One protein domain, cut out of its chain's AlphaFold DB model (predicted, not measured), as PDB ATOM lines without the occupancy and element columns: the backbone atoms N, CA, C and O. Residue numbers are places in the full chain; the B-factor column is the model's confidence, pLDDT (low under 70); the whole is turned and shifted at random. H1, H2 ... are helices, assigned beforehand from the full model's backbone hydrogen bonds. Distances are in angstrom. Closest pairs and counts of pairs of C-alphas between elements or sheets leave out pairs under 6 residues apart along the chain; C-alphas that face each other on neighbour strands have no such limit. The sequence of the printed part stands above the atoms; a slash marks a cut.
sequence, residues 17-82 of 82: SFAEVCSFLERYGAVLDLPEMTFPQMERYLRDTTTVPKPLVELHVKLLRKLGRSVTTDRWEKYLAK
ATOM      1  N   SER A  17     -29.678 -36.839 -35.163       75.19
ATOM      2  CA  SER A  17     -28.708 -35.797 -35.492       75.19
ATOM      3  C   SER A  17     -27.462 -35.723 -34.589       75.19
ATOM      4  O   SER A  17     -26.358 -35.560 -35.095       75.19
ATOM      5  N   PHE A  18     -27.581 -35.831 -33.261       83.62
ATOM      6  CA  PHE A  18     -26.425 -35.758 -32.356       83.62
ATOM      7  C   PHE A  18     -25.583 -37.038 -32.394       83.62
ATOM      8  O   PHE A  18     -24.356 -36.965 -32.433       83.62
ATOM      9  N   ALA A  19     -26.228 -38.207 -32.433       86.31
ATOM     10  CA  ALA A  19     -25.524 -39.483 -32.546       86.31
ATOM     11  C   ALA A  19     -24.730 -39.570 -33.862       86.31
ATOM     12  O   ALA A  19     -23.600 -40.066 -33.876       86.31
ATOM     13  N   GLU A  20     -25.282 -39.027 -34.951       88.88
ATOM     14  CA  GLU A  20     -24.591 -38.884 -36.234       88.88
ATOM     15  C   GLU A  20     -23.367 -37.961 -36.130       88.88
ATOM     16  O   GLU A  20     -22.290 -38.324 -36.606       88.88
ATOM     17  N   VAL A  21     -23.487 -36.816 -35.445       87.44
ATOM     18  CA  VAL A  21     -22.356 -35.900 -35.202       87.44
ATOM     19  C   VAL A  21     -21.253 -36.584 -34.391       87.44
ATOM     20  O   VAL A  21     -20.088 -36.525 -34.784       87.44
ATOM     21  N   CYS A  22     -21.588 -37.281 -33.301       87.94
ATOM     22  CA  CYS A  22     -20.606 -38.023 -32.505       87.94
ATOM     23  C   CYS A  22     -19.905 -39.111 -33.324       87.94
ATOM     24  O   CYS A  22     -18.678 -39.188 -33.307       87.94
ATOM     25  N   SER A  23     -20.665 -39.897 -34.092       90.62
ATOM     26  CA  SER A  23     -20.117 -40.960 -34.946       90.62
ATOM     27  C   SER A  23     -19.181 -40.403 -36.020       90.62
ATOM     28  O   SER A  23     -18.130 -40.979 -36.308       90.62
ATOM     29  N   PHE A  24     -19.536 -39.257 -36.610       91.12
ATOM     30  CA  PHE A  24     -18.684 -38.560 -37.568       91.12
ATOM     31  C   PHE A  24     -17.362 -38.131 -36.926       91.12
ATOM     32  O   PHE A  24     -16.294 -38.378 -37.487       91.12
ATOM     33  N   LEU A  25     -17.414 -37.510 -35.749       89.06
ATOM     34  CA  LEU A  25     -16.220 -37.015 -35.069       89.06
ATOM     35  C   LEU A  25     -15.320 -38.147 -34.573       89.06
ATOM     36  O   LEU A  25     -14.105 -38.038 -34.699       89.06
ATOM     37  N   GLU A  26     -15.888 -39.247 -34.082       90.12
ATOM     38  CA  GLU A  26     -15.119 -40.421 -33.659       90.12
ATOM     39  C   GLU A  26     -14.347 -41.042 -34.830       90.12
ATOM     40  O   GLU A  26     -13.175 -41.390 -34.703       90.12
ATOM     41  N   ARG A  27     -14.980 -41.126 -36.006       92.69
ATOM     42  CA  ARG A  27     -14.378 -41.746 -37.193       92.69
ATOM     43  C   ARG A  27     -13.421 -40.829 -37.949       92.69
ATOM     44  O   ARG A  27     -12.413 -41.296 -38.474       92.69
ATOM     45  N   TYR A  28     -13.755 -39.546 -38.067       91.62
ATOM     46  CA  TYR A  28     -13.057 -38.610 -38.953       91.62
ATOM     47  C   TYR A  28     -12.298 -37.510 -38.214       91.62
ATOM     48  O   TYR A  28     -11.497 -36.825 -38.846       91.62
ATOM     49  N   GLY A  29     -12.499 -37.343 -36.905       90.50
ATOM     50  CA  GLY A  29     -11.884 -36.273 -36.119       90.50
ATOM     51  C   GLY A  29     -10.366 -36.239 -36.253       90.50
ATOM     52  O   GLY A  29      -9.819 -35.205 -36.627       90.50
ATOM     53  N   ALA A  30      -9.701 -37.383 -36.076       89.00
ATOM     54  CA  ALA A  30      -8.248 -37.492 -36.216       89.00
ATOM     55  C   ALA A  30      -7.763 -37.219 -37.654       89.00
ATOM     56  O   ALA A  30      -6.799 -36.488 -37.858       89.00
ATOM     57  N   VAL A  31      -8.461 -37.747 -38.666       90.94
ATOM     58  CA  VAL A  31      -8.102 -37.570 -40.090       90.94
ATOM     59  C   VAL A  31      -8.248 -36.110 -40.526       90.94
ATOM     60  O   VAL A  31      -7.476 -35.594 -41.336       90.94
ATOM     61  N   LEU A  32      -9.250 -35.426 -39.981       89.88
ATOM     62  CA  LEU A  32      -9.533 -34.022 -40.250       89.88
ATOM     63  C   LEU A  32      -8.768 -33.072 -39.318       89.88
ATOM     64  O   LEU A  32      -8.899 -31.855 -39.480       89.88
ATOM     65  N   ASP A  33      -7.934 -33.597 -38.415       90.06
ATOM     66  CA  ASP A  33      -7.179 -32.834 -37.415       90.06
ATOM     67  C   ASP A  33      -8.109 -31.987 -36.515       90.06
ATOM     68  O   ASP A  33      -7.764 -30.892 -36.101       90.06
ATOM     69  N   LEU A  34      -9.352 -32.403 -36.262       88.94
ATOM     70  CA  LEU A  34     -10.316 -31.591 -35.501       88.94
ATOM     71  C   LEU A  34      -9.879 -31.404 -34.038       88.94
ATOM     72  O   LEU A  34      -9.230 -32.290 -33.488       88.94
ATOM     73  N   PRO A  35     -10.233 -30.269 -33.398       84.19
ATOM     74  CA  PRO A  35      -9.969 -30.084 -31.975       84.19
ATOM     75  C   PRO A  35     -10.619 -31.208 -31.161       84.19
ATOM     76  O   PRO A  35     -11.773 -31.570 -31.406       84.19
ATOM     77  N   GLU A  36      -9.882 -31.740 -30.186       82.38
ATOM     78  CA  GLU A  36     -10.417 -32.740 -29.269       82.38
ATOM     79  C   GLU A  36     -11.535 -32.123 -28.425       82.38
ATOM     80  O   GLU A  36     -11.356 -31.104 -27.757       82.38
ATOM     81  N   MET A  37     -12.711 -32.740 -28.468       84.31
ATOM     82  CA  MET A  37     -13.866 -32.326 -27.687       84.31
ATOM     83  C   MET A  37     -14.615 -33.559 -27.214       84.31
ATOM     84  O   MET A  37     -14.932 -34.454 -27.997       84.31
ATOM     85  N   THR A  38     -14.919 -33.605 -25.919       87.94
ATOM     86  CA  THR A  38     -15.651 -34.734 -25.345       87.94
ATOM     87  C   THR A  38     -17.122 -34.682 -25.758       87.94
ATOM     88  O   THR A  38     -17.714 -33.607 -25.880       87.94
ATOM     89  N   PHE A  39     -17.752 -35.843 -25.934       88.00
ATOM     90  CA  PHE A  39     -19.181 -35.923 -26.258       88.00
ATOM     91  C   PHE A  39     -20.106 -35.163 -25.291       88.00
ATOM     92  O   PHE A  39     -20.944 -34.414 -25.789       88.00
ATOM     93  N   PRO A  40     -19.968 -35.243 -23.950       87.69
ATOM     94  CA  PRO A  40     -20.812 -34.443 -23.055       87.69
ATOM     95  C   PRO A  40     -20.608 -32.931 -23.229       87.69
ATOM     96  O   PRO A  40     -21.550 -32.155 -23.067       87.69
ATOM     97  N   GLN A  41     -19.399 -32.488 -23.587       87.44
ATOM     98  CA  GLN A  41     -19.134 -31.080 -23.869       87.44
ATOM     99  C   GLN A  41     -19.788 -30.640 -25.184       87.44
ATOM    100  O   GLN A  41     -20.450 -29.603 -25.212       87.44
ATOM    101  N   MET A  42     -19.685 -31.461 -26.233       88.25
ATOM    102  CA  MET A  42     -20.369 -31.242 -27.510       88.25
ATOM    103  C   MET A  42     -21.891 -31.173 -27.330       88.25
ATOM    104  O   MET A  42     -22.533 -30.262 -27.843       88.25
ATOM    105  N   GLU A  43     -22.470 -32.109 -26.569       87.75
ATOM    106  CA  GLU A  43     -23.908 -32.147 -26.287       87.75
ATOM    107  C   GLU A  43     -24.368 -30.848 -25.628       87.75
ATOM    108  O   GLU A  43     -25.361 -30.248 -26.042       87.75
ATOM    109  N   ARG A  44     -23.615 -30.379 -24.630       87.62
ATOM    110  CA  ARG A  44     -23.913 -29.129 -23.937       87.62
ATOM    111  C   ARG A  44     -23.856 -27.929 -24.882       87.62
ATOM    112  O   ARG A  44     -24.748 -27.094 -24.832       87.62
ATOM    113  N   TYR A  45     -22.842 -27.857 -25.743       87.44
ATOM    114  CA  TYR A  45     -22.676 -26.757 -26.698       87.44
ATOM    115  C   TYR A  45     -23.737 -26.731 -27.794       87.44
ATOM    116  O   TYR A  45     -24.088 -25.657 -28.260       87.44
ATOM    117  N   LEU A  46     -24.250 -27.891 -28.205       84.88
ATOM    118  CA  LEU A  46     -25.316 -27.977 -29.204       84.88
ATOM    119  C   LEU A  46     -26.710 -27.751 -28.604       84.88
ATOM    120  O   LEU A  46     -27.610 -27.312 -29.316       84.88
ATOM    121  N   ARG A  47     -26.907 -28.052 -27.314       84.81
ATOM    122  CA  ARG A  47     -28.167 -27.771 -26.605       84.81
ATOM    123  C   ARG A  47     -28.304 -26.315 -26.175       84.81
ATOM    124  O   ARG A  47     -29.424 -25.817 -26.116       84.81
ATOM    125  N   ASP A  48     -27.199 -25.651 -25.846       83.56
ATOM    126  CA  ASP A  48     -27.214 -24.228 -25.521       83.56
ATOM    127  C   ASP A  48     -27.325 -23.400 -26.806       83.56
ATOM    128  O   ASP A  48     -26.352 -23.189 -27.522       83.56
ATOM    129  N   THR A  49     -28.536 -22.944 -27.115       82.31
ATOM    130  CA  THR A  49     -28.794 -22.073 -28.271       82.31
ATOM    131  C   THR A  49     -28.743 -20.589 -27.910       82.31
ATOM    132  O   THR A  49     -29.040 -19.745 -28.751       82.31
ATOM    133  N   THR A  50     -28.435 -20.256 -26.653       84.19
ATOM    134  CA  THR A  50     -28.404 -18.866 -26.174       84.19
ATOM    135  C   THR A  50     -27.063 -18.210 -26.449       84.19
ATOM    136  O   THR A  50     -26.991 -17.010 -26.708       84.19
ATOM    137  N   THR A  51     -25.997 -19.006 -26.424       83.62
ATOM    138  CA  THR A  51     -24.636 -18.557 -26.673       83.62
ATOM    139  C   THR A  51     -23.925 -19.555 -27.565       83.62
ATOM    140  O   THR A  51     -24.068 -20.762 -27.404       83.62
ATOM    141  N   VAL A  52     -23.131 -19.058 -28.511       85.62
ATOM    142  CA  VAL A  52     -22.324 -19.925 -29.368       85.62
ATOM    143  C   VAL A  52     -20.903 -19.980 -28.807       85.62
ATOM    144  O   VAL A  52     -20.177 -18.984 -28.872       85.62
ATOM    145  N   PRO A  53     -20.469 -21.116 -28.235       87.94
ATOM    146  CA  PRO A  53     -19.140 -21.222 -27.657       87.94
ATOM    147  C   PRO A  53     -18.077 -21.202 -28.762       87.94
ATOM    148  O   PRO A  53     -18.174 -21.932 -29.749       87.94
ATOM    149  N   LYS A  54     -17.009 -20.416 -28.559       89.12
ATOM    150  CA  LYS A  54     -15.843 -20.336 -29.466       89.12
ATOM    151  C   LYS A  54     -15.333 -21.693 -29.988       89.12
ATOM    152  O   LYS A  54     -15.147 -21.795 -31.196       89.12
ATOM    153  N   PRO A  55     -15.168 -22.750 -29.169       90.19
ATOM    154  CA  PRO A  55     -14.675 -24.028 -29.684       90.19
ATOM    155  C   PRO A  55     -15.625 -24.696 -30.696       90.19
ATOM    156  O   PRO A  55     -15.160 -25.381 -31.606       90.19
ATOM    157  N   LEU A  56     -16.940 -24.464 -30.602       89.00
ATOM    158  CA  LEU A  56     -17.903 -24.946 -31.599       89.00
ATOM    159  C   LEU A  56     -17.774 -24.167 -32.917       89.00
ATOM    160  O   LEU A  56     -17.843 -24.758 -33.995       89.00
ATOM    161  N   VAL A  57     -17.514 -22.858 -32.834       90.38
ATOM    162  CA  VAL A  57     -17.209 -22.015 -33.999       90.38
ATOM    163  C   VAL A  57     -15.956 -22.512 -34.716       90.38
ATOM    164  O   VAL A  57     -15.967 -22.716 -35.930       90.38
ATOM    165  N   GLU A  58     -14.875 -22.741 -33.972       90.69
ATOM    166  CA  GLU A  58     -13.601 -23.204 -34.524       90.69
ATOM    167  C   GLU A  58     -13.728 -24.574 -35.192       90.69
ATOM    168  O   GLU A  58     -13.224 -24.760 -36.302       90.69
ATOM    169  N   LEU A  59     -14.464 -25.500 -34.568       91.38
ATOM    170  CA  LEU A  59     -14.807 -26.791 -35.161       91.38
ATOM    171  C   LEU A  59     -15.505 -26.598 -36.515       91.38
ATOM    172  O   LEU A  59     -15.090 -27.175 -37.521       91.38
ATOM    173  N   HIS A  60     -16.533 -25.750 -36.559       90.00
ATOM    174  CA  HIS A  60     -17.326 -25.527 -37.764       90.00
ATOM    175  C   HIS A  60     -16.508 -24.879 -38.891       90.00
ATOM    176  O   HIS A  60     -16.545 -25.322 -40.040       90.00
ATOM    177  N   VAL A  61     -15.702 -23.866 -38.566       91.31
ATOM    178  CA  VAL A  61     -14.787 -23.219 -39.517       91.31
ATOM    179  C   VAL A  61     -13.747 -24.213 -40.035       91.31
ATOM    180  O   VAL A  61     -13.451 -24.220 -41.233       91.31
ATOM    181  N   LYS A  62     -13.205 -25.083 -39.173       91.50
ATOM    182  CA  LYS A  62     -12.229 -26.106 -39.571       91.50
ATOM    183  C   LYS A  62     -12.844 -27.115 -40.536       91.50
ATOM    184  O   LYS A  62     -12.241 -27.391 -41.572       91.50
ATOM    185  N   LEU A  63     -14.063 -27.579 -40.265       91.94
ATOM    186  CA  LEU A  63     -14.815 -28.449 -41.173       91.94
ATOM    187  C   LEU A  63     -15.036 -27.790 -42.542       91.94
ATOM    188  O   LEU A  63     -14.726 -28.386 -43.571       91.94
ATOM    189  N   LEU A  64     -15.478 -26.530 -42.575       90.19
ATOM    190  CA  LEU A  64     -15.686 -25.793 -43.828       90.19
ATOM    191  C   LEU A  64     -14.394 -25.634 -44.641       90.19
ATOM    192  O   LEU A  64     -14.408 -25.792 -45.863       90.19
ATOM    193  N   ARG A  65     -13.265 -25.375 -43.974       90.94
ATOM    194  CA  ARG A  65     -11.947 -25.305 -44.623       90.94
ATOM    195  C   ARG A  65     -11.508 -26.652 -45.189       90.94
ATOM    196  O   ARG A  65     -10.953 -26.685 -46.283       90.94
ATOM    197  N   LYS A  66     -11.792 -27.759 -44.493       90.50
ATOM    198  CA  LYS A  66     -11.515 -29.122 -44.988       90.50
ATOM    199  C   LYS A  66     -12.355 -29.483 -46.215       90.50
ATOM    200  O   LYS A  66     -11.889 -30.245 -47.052       90.50
ATOM    201  N   LEU A  67     -13.529 -28.873 -46.376       88.69
ATOM    202  CA  LEU A  67     -14.354 -28.961 -47.589       88.69
ATOM    203  C   LEU A  67     -13.892 -28.022 -48.725       88.69
ATOM    204  O   LEU A  67     -14.592 -27.877 -49.725       88.69
ATOM    205  N   GLY A  68     -12.749 -27.343 -48.577       86.69
ATOM    206  CA  GLY A  68     -12.210 -26.422 -49.582       86.69
ATOM    207  C   GLY A  68     -12.843 -25.027 -49.573       86.69
ATOM    208  O   GLY A  68     -12.645 -24.263 -50.516       86.69
ATOM    209  N   ARG A  69     -13.605 -24.655 -48.531       85.69
ATOM    210  CA  ARG A  69     -14.168 -23.301 -48.416       85.69
ATOM    211  C   ARG A  69     -13.214 -22.357 -47.682       85.69
ATOM    212  O   ARG A  69     -12.815 -22.605 -46.546       85.69
ATOM    213  N   SER A  70     -12.923 -21.209 -48.289       83.38
ATOM    214  CA  SER A  70     -12.173 -20.124 -47.645       83.38
ATOM    215  C   SER A  70     -13.069 -19.349 -46.673       83.38
ATOM    216  O   SER A  70     -13.726 -18.373 -47.043       83.38
ATOM    217  N   VAL A  71     -13.115 -19.813 -45.423       86.75
ATOM    218  CA  VAL A  71     -13.927 -19.229 -44.347       86.75
ATOM    219  C   VAL A  71     -13.032 -18.653 -43.247       86.75
ATOM    220  O   VAL A  71     -12.136 -19.327 -42.729       86.75
ATOM    221  N   THR A  72     -13.284 -17.397 -42.883       83.00
ATOM    222  CA  THR A  72     -12.779 -16.744 -41.665       83.00
ATOM    223  C   THR A  72     -13.895 -16.695 -40.627       83.00
ATOM    224  O   THR A  72     -15.067 -16.752 -40.990       83.00
ATOM    225  N   THR A  73     -13.544 -16.584 -39.347       83.00
ATOM    226  CA  THR A  73     -14.522 -16.536 -38.251       83.00
ATOM    227  C   THR A  73     -15.504 -15.369 -38.411       83.00
ATOM    228  O   THR A  73     -16.702 -15.606 -38.449       83.00
ATOM    229  N   ASP A  74     -15.006 -14.153 -38.679       83.00
ATOM    230  CA  ASP A  74     -15.845 -12.968 -38.953       83.00
ATOM    231  C   ASP A  74     -16.832 -13.201 -40.111       83.00
ATOM    232  O   ASP A  74     -18.006 -12.835 -40.048       83.00
ATOM    233  N   ARG A  75     -16.363 -13.852 -41.183       83.31
ATOM    234  CA  ARG A  75     -17.201 -14.149 -42.342       83.31
ATOM    235  C   ARG A  75     -18.245 -15.210 -42.004       83.31
ATOM    236  O   ARG A  75     -19.385 -15.072 -42.428       83.31
ATOM    237  N   TRP A  76     -17.868 -16.244 -41.256       85.88
ATOM    238  CA  TRP A  76     -18.766 -17.305 -40.797       85.88
ATOM    239  C   TRP A  76     -19.920 -16.748 -39.958       85.88
ATOM    240  O   TRP A  76     -21.072 -17.045 -40.269       85.88
ATOM    241  N   GLU A  77     -19.633 -15.873 -38.987       84.88
ATOM    242  CA  GLU A  77     -20.655 -15.243 -38.134       84.88
ATOM    243  C   GLU A  77     -21.691 -14.478 -38.973       84.88
ATOM    244  O   GLU A  77     -22.898 -14.640 -38.793       84.88
ATOM    245  N   LYS A  78     -21.233 -13.721 -39.980       83.75
ATOM    246  CA  LYS A  78     -22.110 -12.964 -40.892       83.75
ATOM    247  C   LYS A  78     -23.011 -13.843 -41.762       83.75
ATOM    248  O   LYS A  78     -24.082 -13.391 -42.158       83.75
ATOM    249  N   TYR A  79     -22.600 -15.071 -42.089       77.69
ATOM    250  CA  TYR A  79     -23.430 -16.000 -42.871       77.69
ATOM    251  C   TYR A  79     -24.505 -16.699 -42.037       77.69
ATOM    252  O   TYR A  79     -25.491 -17.147 -42.616       77.69
ATOM    253  N   LEU A  80     -24.324 -16.789 -40.716       74.25
ATOM    254  CA  LEU A  80     -25.294 -17.395 -39.802       74.25
ATOM    255  C   LEU A  80     -26.379 -16.427 -39.329       74.25
ATOM    256  O   LEU A  80     -27.439 -16.875 -38.915       74.25
ATOM    257  N   ALA A  81     -26.144 -15.118 -39.406       72.12
ATOM    258  CA  ALA A  81     -27.114 -14.087 -39.030       72.12
ATOM    259  C   ALA A  81     -28.265 -13.904 -40.051       72.12
ATOM    260  O   ALA A  81     -28.841 -12.818 -40.130       72.12
ATOM    261  N   LYS A  82     -28.556 -14.924 -40.868       52.72
ATOM    262  CA  LYS A  82     -29.581 -14.911 -41.919       52.72
ATOM    263  C   LYS A  82     -30.790 -15.753 -41.555       52.72
ATOM    264  O   LYS A  82     -30.585 -16.879 -41.059       52.72
TER     265      LYS A  82
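Overview. This is residues 17 to 82 of the 82 residues of the protein "remodeling and spacing factor 1-like" of Notothenia coriiceps (black rockcod) (UniProt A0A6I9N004). Four short helices make a loosely joined stack of levels, with H3, the longest, between H1 on one side and H4 on the other; H4 is set crosswise to H3 and touches it, while H1 stays clear of it. H2 stands at the side and bridges the gap, near H1 with Phe 39 and near H3 with Tyr 45, and the link of residues 29 to 38 folds back from the last residue of H1 to reach it. The printed part has 66 residues with four named helices in the order H1, H2, H3, H4 and no named strand; the class is all helix, with 42 residues in named helices. The whole is compact, with a radius of gyration of the C-alphas of 12.1 A, and the C-alphas span 29 by 28 by 18 A.

Arrangement. Start at H3, residues 54 to 66. H4, residues 73 to 80, touches H3 with residues 57 to 61 of H3 alone; look at Val 61 and Thr 73, whose C-alphas are the closest, 6.8 A apart. Their lines stand about perpendicular, at 89 degrees. H2, residues 39 to 47, is close to H3 but not clearly touching, with the closest C-alphas at Tyr 45 and Leu 56, 7.1 A apart. The lines of H2 and H3 are about perpendicular too, at 83 degrees. H1, residues 17 to 28, is close to H2 but not clearly touching, and here the closest C-alphas are those of Cys 22 and Phe 39, 6.7 A apart. H1 and H2 run opposite ways at a steep tilt of 42 degrees. H1 and H3, H1 and H4, and H2 and H4 are apart. In the backbone of H1, H2, H3 and H4, every O i to N i+4 pair is within hydrogen-bond range.

Along the chain. Find C-alpha 54 at (-15.843, -20.336, -29.466); from there H3 runs 18.4 A to C-alpha 66 at (-11.515, -29.122, -44.988). Go back to the first printed residue, Ser 17, with its C-alpha at (-28.708, -35.797, -35.492), and you are at the start of H1, which runs 16.3 A to Tyr 28. H2 runs from Phe 39 to Arg 47 over 12.1 A. H4 runs from Thr 73 over 10.9 A and ends at C-alpha 80, (-25.294, -17.395, -39.802).

Size, cuts and confidence. The two C-alphas farthest apart are those of Ala 30 and Lys 82, at 31.6 A. The printed part has no cut, and it ends at residue 82, the chain's last residue. The links from H1 to H2, H2 to H3 and H3 to H4 are short, with 10, 6 and 6 residues. The mean pLDDT of the printed part of this model is 86.3, and residue 82 is the one printed residue under 70.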